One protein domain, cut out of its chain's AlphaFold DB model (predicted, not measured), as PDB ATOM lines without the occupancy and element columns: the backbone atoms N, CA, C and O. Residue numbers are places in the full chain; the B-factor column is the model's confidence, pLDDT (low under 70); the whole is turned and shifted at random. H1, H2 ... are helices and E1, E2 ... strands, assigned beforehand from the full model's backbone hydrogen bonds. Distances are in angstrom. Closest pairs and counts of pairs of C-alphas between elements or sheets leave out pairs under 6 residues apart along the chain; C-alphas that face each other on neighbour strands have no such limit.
ATOM      1  N   THR A   3     -34.614-103.366 220.111       95.25
ATOM      2  CA  THR A   3     -33.678-103.236 221.243       95.25
ATOM      3  C   THR A   3     -33.682-104.533 222.059       95.25
ATOM      4  O   THR A   3     -34.302-105.513 221.652       95.25
ATOM      5  N   ILE A   4     -32.974-104.573 223.189       95.56
ATOM      6  CA  ILE A   4     -32.998-105.730 224.095       95.56
ATOM      7  C   ILE A   4     -34.402-105.863 224.707       95.56
ATOM      8  O   ILE A   4     -34.971-104.873 225.168       95.56
ATOM      9  N   SER A   5     -34.952-107.077 224.719       94.12
ATOM     10  CA  SER A   5     -36.264-107.375 225.295       94.12
ATOM     11  C   SER A   5     -36.336-107.028 226.783       94.12
ATOM     12  O   SER A   5     -35.376-107.219 227.532       94.12
ATOM     13  N   GLU A   6     -37.505-106.550 227.224       90.06
ATOM     14  CA  GLU A   6     -37.772-106.242 228.634       90.06
ATOM     15  C   GLU A   6     -37.637-107.475 229.548       90.06
ATOM     16  O   GLU A   6     -37.400-107.311 230.748       90.06
ATOM     17  N   ASP A   7     -37.719-108.691 228.995       91.75
ATOM     18  CA  ASP A   7     -37.526-109.954 229.718       91.75
ATOM     19  C   ASP A   7     -36.061-110.235 230.068       91.75
ATOM     20  O   ASP A   7     -35.779-111.124 230.871       91.75
ATOM     21  N   PHE A   8     -35.117-109.471 229.518       95.44
ATOM     22  CA  PHE A   8     -33.701-109.591 229.834       95.44
ATOM     23  C   PHE A   8     -33.208-108.387 230.638       95.44
ATOM     24  O   PHE A   8     -33.618-107.239 230.454       95.44
ATOM     25  N   LEU A   9     -32.313-108.655 231.583       97.06
ATOM     26  CA  LEU A   9     -31.492-107.651 232.241       97.06
ATOM     27  C   LEU A   9     -30.128-107.649 231.560       97.06
ATOM     28  O   LEU A   9     -29.409-108.639 231.630       97.06
ATOM     29  N   PHE A  10     -29.768-106.529 230.945       97.88
ATOM     30  CA  PHE A  10     -28.423-106.281 230.441       97.88
ATOM     31  C   PHE A  10     -27.727-105.230 231.307       97.88
ATOM     32  O   PHE A  10     -28.317-104.185 231.594       97.88
ATOM     33  N   ARG A  11     -26.477-105.497 231.699       97.94
ATOM     34  CA  ARG A  11     -25.633-104.570 232.465       97.94
ATOM     35  C   ARG A  11     -24.188-104.598 231.998       97.94
ATOM     36  O   ARG A  11     -23.638-105.657 231.712       97.94
ATOM     37  N   LEU A  12     -23.563-103.422 231.997       98.56
ATOM     38  CA  LEU A  12     -22.112-103.300 231.897       98.56
ATOM     39  C   LEU A  12     -21.474-103.684 233.232       98.56
ATOM     40  O   LEU A  12     -21.933-103.268 234.295       98.56
ATOM     41  N   GLU A  13     -20.389-104.443 233.164       98.56
ATOM     42  CA  GLU A  13     -19.648-104.907 234.332       98.56
ATOM     43  C   GLU A  13     -18.144-104.720 234.132       98.56
ATOM     44  O   GLU A  13     -17.657-104.482 233.026       98.56
ATOM     45  N   LYS A  14     -17.365-104.844 235.213       98.19
ATOM     46  CA  LYS A  14     -15.901-104.673 235.163       98.19
ATOM     47  C   LYS A  14     -15.189-105.616 234.179       98.19
ATOM     48  O   LYS A  14     -14.051-105.340 233.818       98.19
ATOM     49  N   PHE A  15     -15.824-106.712 233.773       97.75
ATOM     50  CA  PHE A  15     -15.293-107.712 232.841       97.75
ATOM     51  C   PHE A  15     -15.905-107.632 231.428       97.75
ATOM     52  O   PHE A  15     -15.570-108.451 230.583       97.75
ATOM     53  N   GLY A  16     -16.769-106.646 231.163       98.25
ATOM     54  CA  GLY A  16     -17.536-106.532 229.925       98.25
ATOM     55  C   GLY A  16     -18.995-106.280 230.261       98.25
ATOM     56  O   GLY A  16     -19.392-105.139 230.517       98.25
ATOM     57  N   GLY A  17     -19.790-107.342 230.330       98.31
ATOM     58  CA  GLY A  17     -21.188-107.236 230.728       98.31
ATOM     59  C   GLY A  17     -21.813-108.558 231.136       98.31
ATOM     60  O   GLY A  17     -21.213-109.624 231.029       98.31
ATOM     61  N   ILE A  18     -23.049-108.473 231.604       98.31
ATOM     62  CA  ILE A  18     -23.873-109.624 231.946       98.31
ATOM     63  C   ILE A  18     -25.248-109.476 231.303       98.31
ATOM     64  O   ILE A  18     -25.822-108.383 231.276       98.31
ATOM     65  N   LEU A  19     -25.769-110.590 230.800       98.00
ATOM     66  CA  LEU A  19     -27.151-110.730 230.371       98.00
ATOM     67  C   LEU A  19     -27.837-111.776 231.251       98.00
ATOM     68  O   LEU A  19     -27.305-112.869 231.433       98.00
ATOM     69  N   ILE A  20     -29.001-111.444 231.801       98.06
ATOM     70  CA  ILE A  20     -29.780-112.343 232.656       98.06
ATOM     71  C   ILE A  20     -31.209-112.421 232.135       98.06
ATOM     72  O   ILE A  20     -31.860-111.390 231.972       98.06
ATOM     73  N   ASN A  21     -31.720-113.629 231.910       95.94
ATOM     74  CA  ASN A  21     -33.141-113.835 231.649       95.94
ATOM     75  C   ASN A  21     -33.927-113.632 232.958       95.94
ATOM     76  O   ASN A  21     -33.692-114.329 233.941       95.94
ATOM     77  N   LYS A  22     -34.869-112.685 233.002       92.50
ATOM     78  CA  LYS A  22     -35.634-112.344 234.218       92.50
ATOM     79  C   LYS A  22     -36.677-113.397 234.614       92.50
ATOM     80  O   LYS A  22     -37.322-113.235 235.649       92.50
ATOM     81  N   VAL A  23     -36.886-114.422 233.790       89.94
ATOM     82  CA  VAL A  23     -37.823-115.526 234.031       89.94
ATOM     83  C   VAL A  23     -37.078-116.772 234.501       89.94
ATOM     84  O   VAL A  23     -37.439-117.333 235.530       89.94
ATOM     85  N   THR A  24     -36.039-117.197 233.777       92.75
ATOM     86  CA  THR A  24     -35.285-118.425 234.098       92.75
ATOM     87  C   THR A  24     -34.078-118.184 235.001       92.75
ATOM     88  O   THR A  24     -33.562-119.123 235.597       92.75
ATOM     89  N   PHE A  25     -33.625-116.931 235.109       92.19
ATOM     90  CA  PHE A  25     -32.363-116.527 235.735       92.19
ATOM     91  C   PHE A  25     -31.104-117.111 235.087       92.19
ATOM     92  O   PHE A  25     -30.022-117.019 235.673       92.19
ATOM     93  N   ASP A  26     -31.210-117.625 233.859       95.62
ATOM     94  CA  ASP A  26     -30.043-117.999 233.063       95.62
ATOM     95  C   ASP A  26     -29.160-116.778 232.812       95.62
ATOM     96  O   ASP A  26     -29.651-115.680 232.522       95.62
ATOM     97  N   ARG A  27     -27.845-116.979 232.932       96.44
ATOM     98  CA  ARG A  27     -26.840-115.916 232.855       96.44
ATOM     99  C   ARG A  27     -25.877-116.167 231.711       96.44
ATOM    100  O   ARG A  27     -25.383-117.279 231.543       96.44
ATOM    101  N   ILE A  28     -25.560-115.101 230.988       97.50
ATOM    102  CA  ILE A  28     -24.528-115.081 229.957       97.50
ATOM    103  C   ILE A  28     -23.537-113.979 230.321       97.50
ATOM    104  O   ILE A  28     -23.910-112.812 230.449       97.50
ATOM    105  N   GLU A  29     -22.274-114.356 230.494       98.12
ATOM    106  CA  GLU A  29     -21.171-113.406 230.625       98.12
ATOM    107  C   GLU A  29     -20.726-112.944 229.240       98.12
ATOM    108  O   GLU A  29     -20.555-113.759 228.328       98.12
ATOM    109  N   LEU A  30     -20.552-111.636 229.090       98.31
ATOM    110  CA  LEU A  30     -20.213-110.967 227.842       98.31
ATOM    111  C   LEU A  30     -18.819-110.369 227.947       98.31
ATOM    112  O   LEU A  30     -18.481-109.757 228.968       98.31
ATOM    113  N   ASP A  31     -18.044-110.482 226.872       97.56
ATOM    114  CA  ASP A  31     -16.804-109.725 226.762       97.56
ATOM    115  C   ASP A  31     -17.077-108.226 226.533       97.56
ATOM    116  O   ASP A  31     -18.219-107.779 226.389       97.56
ATOM    117  N   GLU A  32     -16.025-107.405 226.521       97.12
ATOM    118  CA  GLU A  32     -16.177-105.961 226.317       97.12
ATOM    119  C   GLU A  32     -16.784-105.596 224.955       97.12
ATOM    120  O   GLU A  32     -17.562-104.649 224.875       97.12
ATOM    121  N   SER A  33     -16.449-106.322 223.885       96.94
ATOM    122  CA  SER A  33     -16.938-106.007 222.537       96.94
ATOM    123  C   SER A  33     -18.436-106.281 222.436       96.94
ATOM    124  O   SER A  33     -19.194-105.432 221.967       96.94
ATOM    125  N   GLU A  34     -18.866-107.434 222.941       98.19
ATOM    126  CA  GLU A  34     -20.268-107.826 223.032       98.19
ATOM    127  C   GLU A  34     -21.067-106.884 223.934       98.19
ATOM    128  O   GLU A  34     -22.148-106.427 223.562       98.19
ATOM    129  N   ALA A  35     -20.525-106.548 225.106       98.38
ATOM    130  CA  ALA A  35     -21.188-105.665 226.054       98.38
ATOM    131  C   ALA A  35     -21.337-104.243 225.499       98.38
ATOM    132  O   ALA A  35     -22.407-103.649 225.604       98.38
ATOM    133  N   TYR A  36     -20.308-103.690 224.857       98.44
ATOM    134  CA  TYR A  36     -20.413-102.373 224.232       98.44
ATOM    135  C   TYR A  36     -21.371-102.359 223.039       98.44
ATOM    136  O   TYR A  36     -22.107-101.384 222.872       98.44
ATOM    137  N   PHE A  37     -21.404-103.433 222.246       98.38
ATOM    138  CA  PHE A  37     -22.395-103.595 221.187       98.38
ATOM    139  C   PHE A  37     -23.816-103.573 221.761       98.38
ATOM    140  O   PHE A  37     -24.620-102.729 221.365       98.38
ATOM    141  N   LEU A  38     -24.111-104.422 222.750       98.00
ATOM    142  CA  LEU A  38     -25.432-104.481 223.381       98.00
ATOM    143  C   LEU A  38     -25.801-103.181 224.108       98.00
ATOM    144  O   LEU A  38     -26.965-102.786 224.102       98.00
ATOM    145  N   TYR A  39     -24.823-102.458 224.655       97.50
ATOM    146  CA  TYR A  39     -25.055-101.134 225.226       97.50
ATOM    147  C   TYR A  39     -25.493-100.113 224.168       97.50
ATOM    148  O   TYR A  39     -26.396 -99.318 224.434       97.50
ATOM    149  N   LEU A  40     -24.937-100.154 222.952       96.62
ATOM    150  CA  LEU A  40     -25.471 -99.350 221.849       96.62
ATOM    151  C   LEU A  40     -26.851 -99.838 221.407       96.62
ATOM    152  O   LEU A  40     -27.716 -98.995 221.192       96.62
ATOM    153  N   VAL A  41     -27.102-101.151 221.335       96.50
ATOM    154  CA  VAL A  41     -28.441-101.678 221.006       96.50
ATOM    155  C   VAL A  41     -29.488-101.153 221.991       96.50
ATOM    156  O   VAL A  41     -30.557-100.722 221.572       96.50
ATOM    157  N   GLN A  42     -29.181-101.138 223.290       94.44
ATOM    158  CA  GLN A  42     -30.096-100.663 224.330       94.44
ATOM    159  C   GLN A  42     -30.427 -99.165 224.208       94.44
ATOM    160  O   GLN A  42     -31.542 -98.770 224.533       94.44
ATOM    161  N   ASN A  43     -29.480 -98.338 223.750       93.81
ATOM    162  CA  ASN A  43     -29.632 -96.875 223.724       93.81
ATOM    163  C   ASN A  43     -30.025 -96.309 222.349       93.81
ATOM    164  O   ASN A  43     -30.683 -95.274 222.290       93.81
ATOM    165  N   HIS A  44     -29.619 -96.966 221.262       94.25
ATOM    166  CA  HIS A  44     -29.721 -96.474 219.879       94.25
ATOM    167  C   HIS A  44     -30.421 -97.450 218.933       94.25
ATOM    168  O   HIS A  44     -30.653 -97.128 217.771       94.25
ATOM    169  N   GLY A  45     -30.746 -98.653 219.403       94.50
ATOM    170  CA  GLY A  45     -31.336 -99.691 218.572       94.50
ATOM    171  C   GLY A  45     -30.318-100.507 217.784       94.50
ATOM    172  O   GLY A  45     -29.141-100.163 217.629       94.50
ATOM    173  N   PHE A  46     -30.799-101.646 217.297       95.50
ATOM    174  CA  PHE A  46     -29.980-102.671 216.663       95.50
ATOM    175  C   PHE A  46     -29.311-102.209 215.360       95.50
ATOM    176  O   PHE A  46     -28.139-102.499 215.124       95.50
ATOM    177  N   GLU A  47     -30.018-101.453 214.521       94.25
ATOM    178  CA  GLU A  47     -29.500-100.980 213.228       94.25
ATOM    179  C   GLU A  47     -28.304-100.029 213.386       94.25
ATOM    180  O   GLU A  47     -27.281-100.175 212.714       94.25
ATOM    181  N   ILE A  48     -28.386 -99.084 214.328       95.00
ATOM    182  CA  ILE A  48     -27.287 -98.149 214.600       95.00
ATOM    183  C   ILE A  48     -26.091 -98.901 215.189       95.00
ATOM    184  O   ILE A  48     -24.962 -98.714 214.731       95.00
ATOM    185  N   ALA A  49     -26.327 -99.791 216.157       96.62
ATOM    186  CA  ALA A  49     -25.266-100.585 216.774       96.62
ATOM    187  C   ALA A  49     -24.533-101.469 215.749       96.62
ATOM    188  O   ALA A  49     -23.302-101.514 215.734       96.62
ATOM    189  N   THR A  50     -25.267-102.134 214.852       96.62
ATOM    190  CA  THR A  50     -24.675-102.980 213.801       96.62
ATOM    191  C   THR A  50     -23.885-102.178 212.772       96.62
ATOM    192  O   THR A  50     -22.809-102.611 212.356       96.62
ATOM    193  N   SER A  51     -24.357-100.985 212.403       96.62
ATOM    194  CA  SER A  51     -23.602-100.064 211.547       96.62
ATOM    195  C   SER A  51     -22.298 -99.610 212.216       96.62
ATOM    196  O   SER A  51     -21.234 -99.646 211.592       96.62
ATOM    197  N   PHE A  52     -22.358 -99.264 213.507       96.88
ATOM    198  CA  PHE A  52     -21.210 -98.802 214.289       96.88
ATOM    199  C   PHE A  52     -20.128 -99.886 214.431       96.88
ATOM    200  O   PHE A  52     -18.948 -99.625 214.200       96.88
ATOM    201  N   PHE A  53     -20.529-101.124 214.733       97.38
ATOM    202  CA  PHE A  53     -19.633-102.269 214.951       97.38
ATOM    203  C   PHE A  53     -19.364-103.107 213.685       97.38
ATOM    204  O   PHE A  53     -18.976-104.275 213.755       97.38
ATOM    205  N   LYS A  54     -19.544-102.537 212.484       96.88
ATOM    206  CA  LYS A  54     -19.422-103.265 211.204       96.88
ATOM    207  C   LYS A  54     -18.081-103.989 211.025       96.88
ATOM    208  O   LYS A  54     -18.030-105.016 210.350       96.88
ATOM    209  N   LYS A  55     -16.985-103.458 211.581       96.00
ATOM    210  CA  LYS A  55     -15.650-104.080 211.491       96.00
ATOM    211  C   LYS A  55     -15.547-105.315 212.386       96.00
ATOM    212  O   LYS A  55     -15.055-106.344 211.938       96.00
ATOM    213  N   GLU A  56     -16.039-105.225 213.614       95.62
ATOM    214  CA  GLU A  56     -16.058-106.296 214.607       95.62
ATOM    215  C   GLU A  56     -16.974-107.441 214.171       95.62
ATOM    216  O   GLU A  56     -16.593-108.604 214.299       95.62
ATOM    217  N   ILE A  57     -18.125-107.115 213.571       96.38
ATOM    218  CA  ILE A  57     -19.034-108.095 212.958       96.38
ATOM    219  C   ILE A  57     -18.323-108.845 211.828       96.38
ATOM    220  O   ILE A  57     -18.313-110.071 211.817       96.38
ATOM    221  N   LYS A  58     -17.661-108.131 210.906       95.94
ATOM    222  CA  LYS A  58     -16.887-108.760 209.816       95.94
ATOM    223  C   LYS A  58     -15.728-109.626 210.310       95.94
ATOM    224  O   LYS A  58     -15.315-110.534 209.601       95.94
ATOM    225  N   ALA A  59     -15.192-109.327 211.490       95.44
ATOM    226  CA  ALA A  59     -14.135-110.103 212.128       95.44
ATOM    227  C   ALA A  59     -14.663-111.302 212.944       95.44
ATOM    228  O   ALA A  59     -13.871-111.937 213.635       95.44
ATOM    229  N   GLY A  60     -15.973-111.583 212.917       94.31
ATOM    230  CA  GLY A  60     -16.592-112.710 213.626       94.31
ATOM    231  C   GLY A  60     -16.708-112.529 215.145       94.31
ATOM    232  O   GLY A  60     -17.079-113.457 215.853       94.31
ATOM    233  N   LYS A  61     -16.411-111.339 215.687       95.06
ATOM    234  CA  LYS A  61     -16.347-111.121 217.148       95.06
ATOM    235  C   LYS A  61     -17.711-111.045 217.833       95.06
ATOM    236  O   LYS A  61     -17.783-111.165 219.046       95.06
ATOM    237  N   LEU A  62     -18.775-110.792 217.071       97.12
ATOM    238  CA  LEU A  62     -20.121-110.533 217.596       97.12
ATOM    239  C   LEU A  62     -21.151-111.586 217.161       97.12
ATOM    240  O   LEU A  62     -22.340-111.411 217.415       97.12
ATOM    241  N   GLU A  63     -20.721-112.683 216.527       95.25
ATOM    242  CA  GLU A  63     -21.626-113.734 216.030       95.25
ATOM    243  C   GLU A  63     -22.538-114.273 217.133       95.25
ATOM    244  O   GLU A  63     -23.744-114.410 216.932       95.25
ATOM    245  N   ARG A  64     -21.977-114.492 218.330       96.38
ATOM    246  CA  ARG A  64     -22.720-115.006 219.481       96.38
ATOM    247  C   ARG A  64     -23.896-114.102 219.839       96.38
ATOM    248  O   ARG A  64     -25.025-114.577 219.850       96.38
ATOM    249  N   VAL A  65     -23.655-112.813 220.093       96.56
ATOM    250  CA  VAL A  65     -24.721-111.879 220.498       96.56
ATOM    251  C   VAL A  65     -25.730-111.607 219.390       96.56
ATOM    252  O   VAL A  65     -26.906-111.424 219.691       96.56
ATOM    253  N   LEU A  66     -25.321-111.624 218.120       96.12
ATOM    254  CA  LEU A  66     -26.237-111.432 216.989       96.12
ATOM    255  C   LEU A  66     -27.256-112.574 216.848       96.12
ATOM    256  O   LEU A  66     -28.362-112.336 216.374       96.12
ATOM    257  N   LEU A  67     -26.896-113.792 217.270       95.50
ATOM    258  CA  LEU A  67     -27.748-114.984 217.187       95.50
ATOM    259  C   LEU A  67     -28.636-115.205 218.421       95.50
ATOM    260  O   LEU A  67     -29.493-116.089 218.410       95.50
ATOM    261  N   LEU A  68     -28.442-114.436 219.495       95.31
ATOM    262  CA  LEU A  68     -29.252-114.572 220.702       95.31
ATOM    263  C   LEU A  68     -30.695-114.106 220.456       95.31
ATOM    264  O   LEU A  68     -30.933-113.019 219.932       95.31
ATOM    265  N   ASN A  69     -31.670-114.887 220.929       95.31
ATOM    266  CA  ASN A  69     -33.086-114.508 220.911       95.31
ATOM    267  C   ASN A  69     -33.427-113.557 222.074       95.31
ATOM    268  O   ASN A  69     -34.157-113.914 222.999       95.31
ATOM    269  N   ILE A  70     -32.809-112.373 222.068       96.12
ATOM    270  CA  ILE A  70     -32.858-111.393 223.169       96.12
ATOM    271  C   ILE A  70     -33.414-110.038 222.726       96.12
ATOM    272  O   ILE A  70     -33.428-109.098 223.519       96.12
ATOM    273  N   TYR A  71     -33.830-109.917 221.468       96.19
ATOM    274  CA  TYR A  71     -34.249-108.661 220.857       96.19
ATOM    275  C   TYR A  71     -35.770-108.606 220.696       96.19
ATOM    276  O   TYR A  71     -36.401-109.613 220.383       96.19
ATOM    277  N   SER A  72     -36.358-107.428 220.887       94.31
ATOM    278  CA  SER A  72     -37.774-107.163 220.620       94.31
ATOM    279  C   SER A  72     -37.993-105.731 220.144       94.31
ATOM    280  O   SER A  72     -37.180-104.832 220.396       94.31
ATOM    281  N   ASP A  73     -39.117-105.505 219.468       91.69
ATOM    282  CA  ASP A  73     -39.572-104.158 219.152       91.69
ATOM    283  C   ASP A  73     -40.106-103.470 220.402       91.69
ATOM    284  O   ASP A  73     -41.123-103.870 220.967       91.69
ATOM    285  N   ASN A  74     -39.418-102.408 220.818       82.69
ATOM    286  CA  ASN A  74     -39.814-101.607 221.967       82.69
ATOM    287  C   ASN A  74     -40.219-100.190 221.529       82.69
ATOM    288  O   ASN A  74     -39.632 -99.605 220.607       82.69
ATOM    289  N   ASN A  75     -41.206 -99.629 222.237       74.31
ATOM    290  CA  ASN A  75     -41.683 -98.246 222.098       74.31
ATOM    291  C   ASN A  75     -40.810 -97.279 222.918       74.31
ATOM    292  O   ASN A  75     -41.315 -96.515 223.736       74.31
ATOM    293  N   ILE A  76     -39.491 -97.367 222.758       68.88
ATOM    294  CA  ILE A  76     -38.534 -96.503 223.455       68.88
ATOM    295  C   ILE A  76     -38.049 -95.447 222.463       68.88
ATOM    296  O   ILE A  76     -37.617 -95.790 221.359       68.88
ATOM    297  N   GLU A  77     -38.113 -94.173 222.853       69.06
ATOM    298  CA  GLU A  77     -37.412 -93.105 222.139       69.06
ATOM    299  C   GLU A  77     -35.903 -93.336 222.282       69.06
ATOM    300  O   GLU A  77     -35.381 -93.422 223.395       69.06
ATOM    301  N   GLY A  78     -35.207 -93.492 221.153       65.50
ATOM    302  CA  GLY A  78     -33.753 -93.641 221.147       65.50
ATOM    303  C   GLY A  78     -33.071 -92.457 221.834       65.50
ATOM    304  O   GLY A  78     -33.589 -91.338 221.849       65.50
ATOM    305  N   SER A  79     -31.899 -92.696 222.418       73.31
ATOM    306  CA  SER A  79     -31.128 -91.631 223.054       73.31
ATOM    307  C   SER A  79     -30.809 -90.531 222.039       73.31
ATOM    308  O   SER A  79     -30.288 -90.806 220.964       73.31
ATOM    309  N   SER A  80     -31.044 -89.268 222.405       73.62
ATOM    310  CA  SER A  80     -30.650 -88.109 221.588       73.62
ATOM    311  C   SER A  80     -29.132 -87.894 221.523       73.62
ATOM    312  O   SER A  80     -28.657 -87.030 220.786       73.62
ATOM    313  N   LYS A  81     -28.361 -88.650 222.315       81.44
ATOM    314  CA  LYS A  81     -26.900 -88.558 222.370       81.44
ATOM    315  C   LYS A  81     -26.256 -89.196 221.146       81.44
ATOM    316  O   LYS A  81     -26.795 -90.108 220.538       81.44
ATOM    317  N   ASN A  82     -25.038 -88.776 220.825       92.12
ATOM    318  CA  ASN A  82     -24.251 -89.434 219.784       92.12
ATOM    319  C   ASN A  82     -23.825 -90.858 220.249       92.12
ATOM    320  O   ASN A  82     -23.402 -91.017 221.406       92.12
ATOM    321  N   PRO A  83     -23.896 -91.900 219.391       94.31
ATOM    322  CA  PRO A  83     -23.325 -93.224 219.661       94.31
ATOM    323  C   PRO A  83     -21.874 -93.212 220.174       94.31
ATOM    324  O   PRO A  83     -21.554 -93.950 221.107       94.31
ATOM    325  N   ASP A  84     -21.008 -92.334 219.652       95.12
ATOM    326  CA  ASP A  84     -19.620 -92.199 220.117       95.12
ATOM    327  C   ASP A  84     -19.534 -91.743 221.582       95.12
ATOM    328  O   ASP A  84     -18.775 -92.301 222.381       95.12
ATOM    329  N   GLU A  85     -20.351 -90.755 221.961       95.94
ATOM    330  CA  GLU A  85     -20.433 -90.261 223.341       95.94
ATOM    331  C   GLU A  85     -20.976 -91.351 224.274       95.94
ATOM    332  O   GLU A  85     -20.466 -91.567 225.377       95.94
ATOM    333  N   THR A  86     -21.981 -92.093 223.805       95.81
ATOM    334  CA  THR A  86     -22.574 -93.226 224.527       95.81
ATOM    335  C   THR A  86     -21.517 -94.290 224.821       95.81
ATOM    336  O   THR A  86     -21.366 -94.722 225.967       95.81
ATOM    337  N   LEU A  87     -20.704 -94.647 223.827       96.44
ATOM    338  CA  LEU A  87     -19.622 -95.614 223.987       96.44
ATOM    339  C   LEU A  87     -18.488 -95.093 224.883       96.44
ATOM    340  O   LEU A  87     -17.914 -95.846 225.673       96.44
ATOM    341  N   GLN A  88     -18.165 -93.799 224.817       97.00
ATOM    342  CA  GLN A  88     -17.200 -93.190 225.733       97.00
ATOM    343  C   GLN A  88     -17.680 -93.277 227.190       97.00
ATOM    344  O   GLN A  88     -16.887 -93.587 228.085       97.00
ATOM    345  N   ASN A  89     -18.971 -93.048 227.435       96.00
ATOM    346  CA  ASN A  89     -19.575 -93.178 228.759       96.00
ATOM    347  C   ASN A  89     -19.556 -94.631 229.254       96.00
ATOM    348  O   ASN A  89     -19.190 -94.863 230.409       96.00
ATOM    349  N   ALA A  90     -19.830 -95.605 228.380       97.19
ATOM    350  CA  ALA A  90     -19.703 -97.030 228.690       97.19
ATOM    351  C   ALA A  90     -18.284 -97.389 229.160       97.19
ATOM    352  O   ALA A  90     -18.104 -97.983 230.224       97.19
ATOM    353  N   ARG A  91     -17.257 -96.945 228.423       97.81
ATOM    354  CA  ARG A  91     -15.846 -97.175 228.780       97.81
ATOM    355  C   ARG A  91     -15.474 -96.535 230.117       97.81
ATOM    356  O   ARG A  91     -14.817 -97.172 230.939       97.81
ATOM    357  N   LYS A  92     -15.919 -95.295 230.372       98.06
ATOM    358  CA  LYS A  92     -15.720 -94.616 231.669       98.06
ATOM    359  C   LYS A  92     -16.379 -95.393 232.811       98.06
ATOM    360  O   LYS A  92     -15.782 -95.527 233.879       98.06
ATOM    361  N   HIS A  93     -17.584 -95.915 232.586       97.75
ATOM    362  CA  HIS A  93     -18.302 -96.725 233.562       97.75
ATOM    363  C   HIS A  93     -17.549 -98.026 233.877       97.75
ATOM    364  O   HIS A  93     -17.210 -98.258 235.036       97.75
ATOM    365  N   VAL A  94     -17.177 -98.812 232.861       98.31
ATOM    366  CA  VAL A  94     -16.409-100.060 233.034       98.31
ATOM    367  C   VAL A  94     -15.067 -99.803 233.729       98.31
ATOM    368  O   VAL A  94     -14.707-100.523 234.660       98.31
ATOM    369  N   ALA A  95     -14.348 -98.737 233.364       98.38
ATOM    370  CA  ALA A  95     -13.099 -98.355 234.029       98.38
ATOM    371  C   ALA A  95     -13.303 -98.016 235.518       98.38
ATOM    372  O   ALA A  95     -12.497 -98.420 236.361       98.38
ATOM    373  N   LYS A  96     -14.398 -97.323 235.866       98.50
ATOM    374  CA  LYS A  96     -14.772 -97.061 237.264       98.50
ATOM    375  C   LYS A  96     -15.035 -98.370 238.014       98.50
ATOM    376  O   LYS A  96     -14.508 -98.543 239.111       98.50
ATOM    377  N   LEU A  97     -15.778 -99.308 237.427       98.44
ATOM    378  CA  LEU A  97     -16.042-100.610 238.050       98.44
ATOM    379  C   LEU A  97     -14.761-101.421 238.263       98.44
ATOM    380  O   LEU A  97     -14.572-101.974 239.345       98.44
ATOM    381  N   LYS A  98     -13.843-101.436 237.286       98.31
ATOM    382  CA  LYS A  98     -12.515-102.063 237.423       98.31
ATOM    383  C   LYS A  98     -11.718-101.445 238.570       98.31
ATOM    384  O   LYS A  98     -11.192-102.177 239.400       98.31
ATOM    385  N   LYS A  99     -11.685-100.109 238.661       98.50
ATOM    386  CA  LYS A  99     -10.982 -99.379 239.730       98.50
ATOM    387  C   LYS A  99     -11.501 -99.740 241.125       98.50
ATOM    388  O   LYS A  99     -10.709 -99.905 242.043       98.50
ATOM    389  N   HIS A 100     -12.819 -99.828 241.288       98.25
ATOM    390  CA  HIS A 100     -13.438-100.171 242.571       98.25
ATOM    391  C   HIS A 100     -13.529-101.685 242.815       98.25
ATOM    392  O   HIS A 100     -13.784-102.101 243.938       98.25
ATOM    393  N   ASN A 101     -13.304-102.500 241.783       98.19
ATOM    394  CA  ASN A 101     -13.389-103.958 241.800       98.19
ATOM    395  C   ASN A 101     -14.759-104.521 242.245       98.19
ATOM    396  O   ASN A 101     -14.845-105.628 242.778       98.19
TER     397      ASN A 101
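This is residues 3 to 101 of the 234 residues of a protein of uncultured bacterium (UniProt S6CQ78). A small three-stranded sheet, E1 to E3, has H1 packed slantwise over one face and its other face bare; the long helix H5 runs steeply past H1 to the E1 edge of the sheet. The short helices H2, H3 and H4 follow one another in an arc round H1, away from the sheet, and the short strand E4 pairs with residues 3 to 4. The printed part has 99 residues with five named helices and four named strands, in the order E1 E2 E3 H1 H2 H3 H4 E4 H5; the sheet, order E1 - E2 - E3, is antiparallel, and the class is mixed, helices and strands. The whole is compact and rounded, with a radius of gyration of the C-alphas of 13.0 A and spans of 34 by 31 by 29 A.

E1, residues 8 to 13, begins at C-alpha 8 (-33.701, -109.591, 229.834) and is 15.5 A long. E2, residues 16 to 21, is 17.3 A long, and E3 is residues 27 to 30. H1, residues 32 to 44, begins at C-alpha 32 (-16.177, -105.961, 226.317) and is 17.7 A long. H2 is residues 46 to 52, H3 residues 54 to 58, H4 residues 63 to 67 and E4 residues 71 to 73. H5, residues 83 to 100, is 25.9 A long and ends at C-alpha 100 (-13.438, -100.171, 242.571).

E1, E2 and E3 form a meander, each strand the antiparallel neighbour of the one before. In the hairpin E1 and E2, N 9 and O 20 are within hydrogen-bond range at 2.8 A; in the hairpin E2 and E3, N 19 and O 28 are at 2.9 A. H1 is on the sheet at a height over the sheet of 9.1 A, over E1 and E2, slantwise to the strands at 54 degrees to E2 on the local plane. H5 is on the sheet too, its closest C-alphas to E1 being those of Glu 13 and Val 94, 6.0 A. With H1 and H5 on one face, the sheet makes two layers. H5 touches H1 with residues 83 to 90 alone, closest at the C-alphas of Tyr 36 and Leu 87, 6.8 A, at a steep tilt of 49 degrees, opposite ways. H1 touches H2 with residues 37 to 41 alone, closest at the C-alphas of Leu 40 and Ala 49, 5.2 A, at a steep tilt of 56 degrees, opposite ways. H3 and H4 are each close to H1 but not clearly touching, the closest C-alphas being Ser 33 and Glu 56 at 8.0 A, and Glu 34 and Val 65 at 6.5 A. E4 pairs with no named strand, but its residues 71 to 72 pair antiparallel with residues 3 to 4. In H1, H2, H3, H4 and H5 every O i to N i+4 pair is within hydrogen-bond range.

The two C-alphas farthest apart are those of Asp 73 and Lys 99, 35.5 A. The printed part has no cut. No link is long; the link E4 to H5, 9 residues, is short and the others are tight. The mean pLDDT of the printed part is 94.4, with residues 76 to 78 under 70.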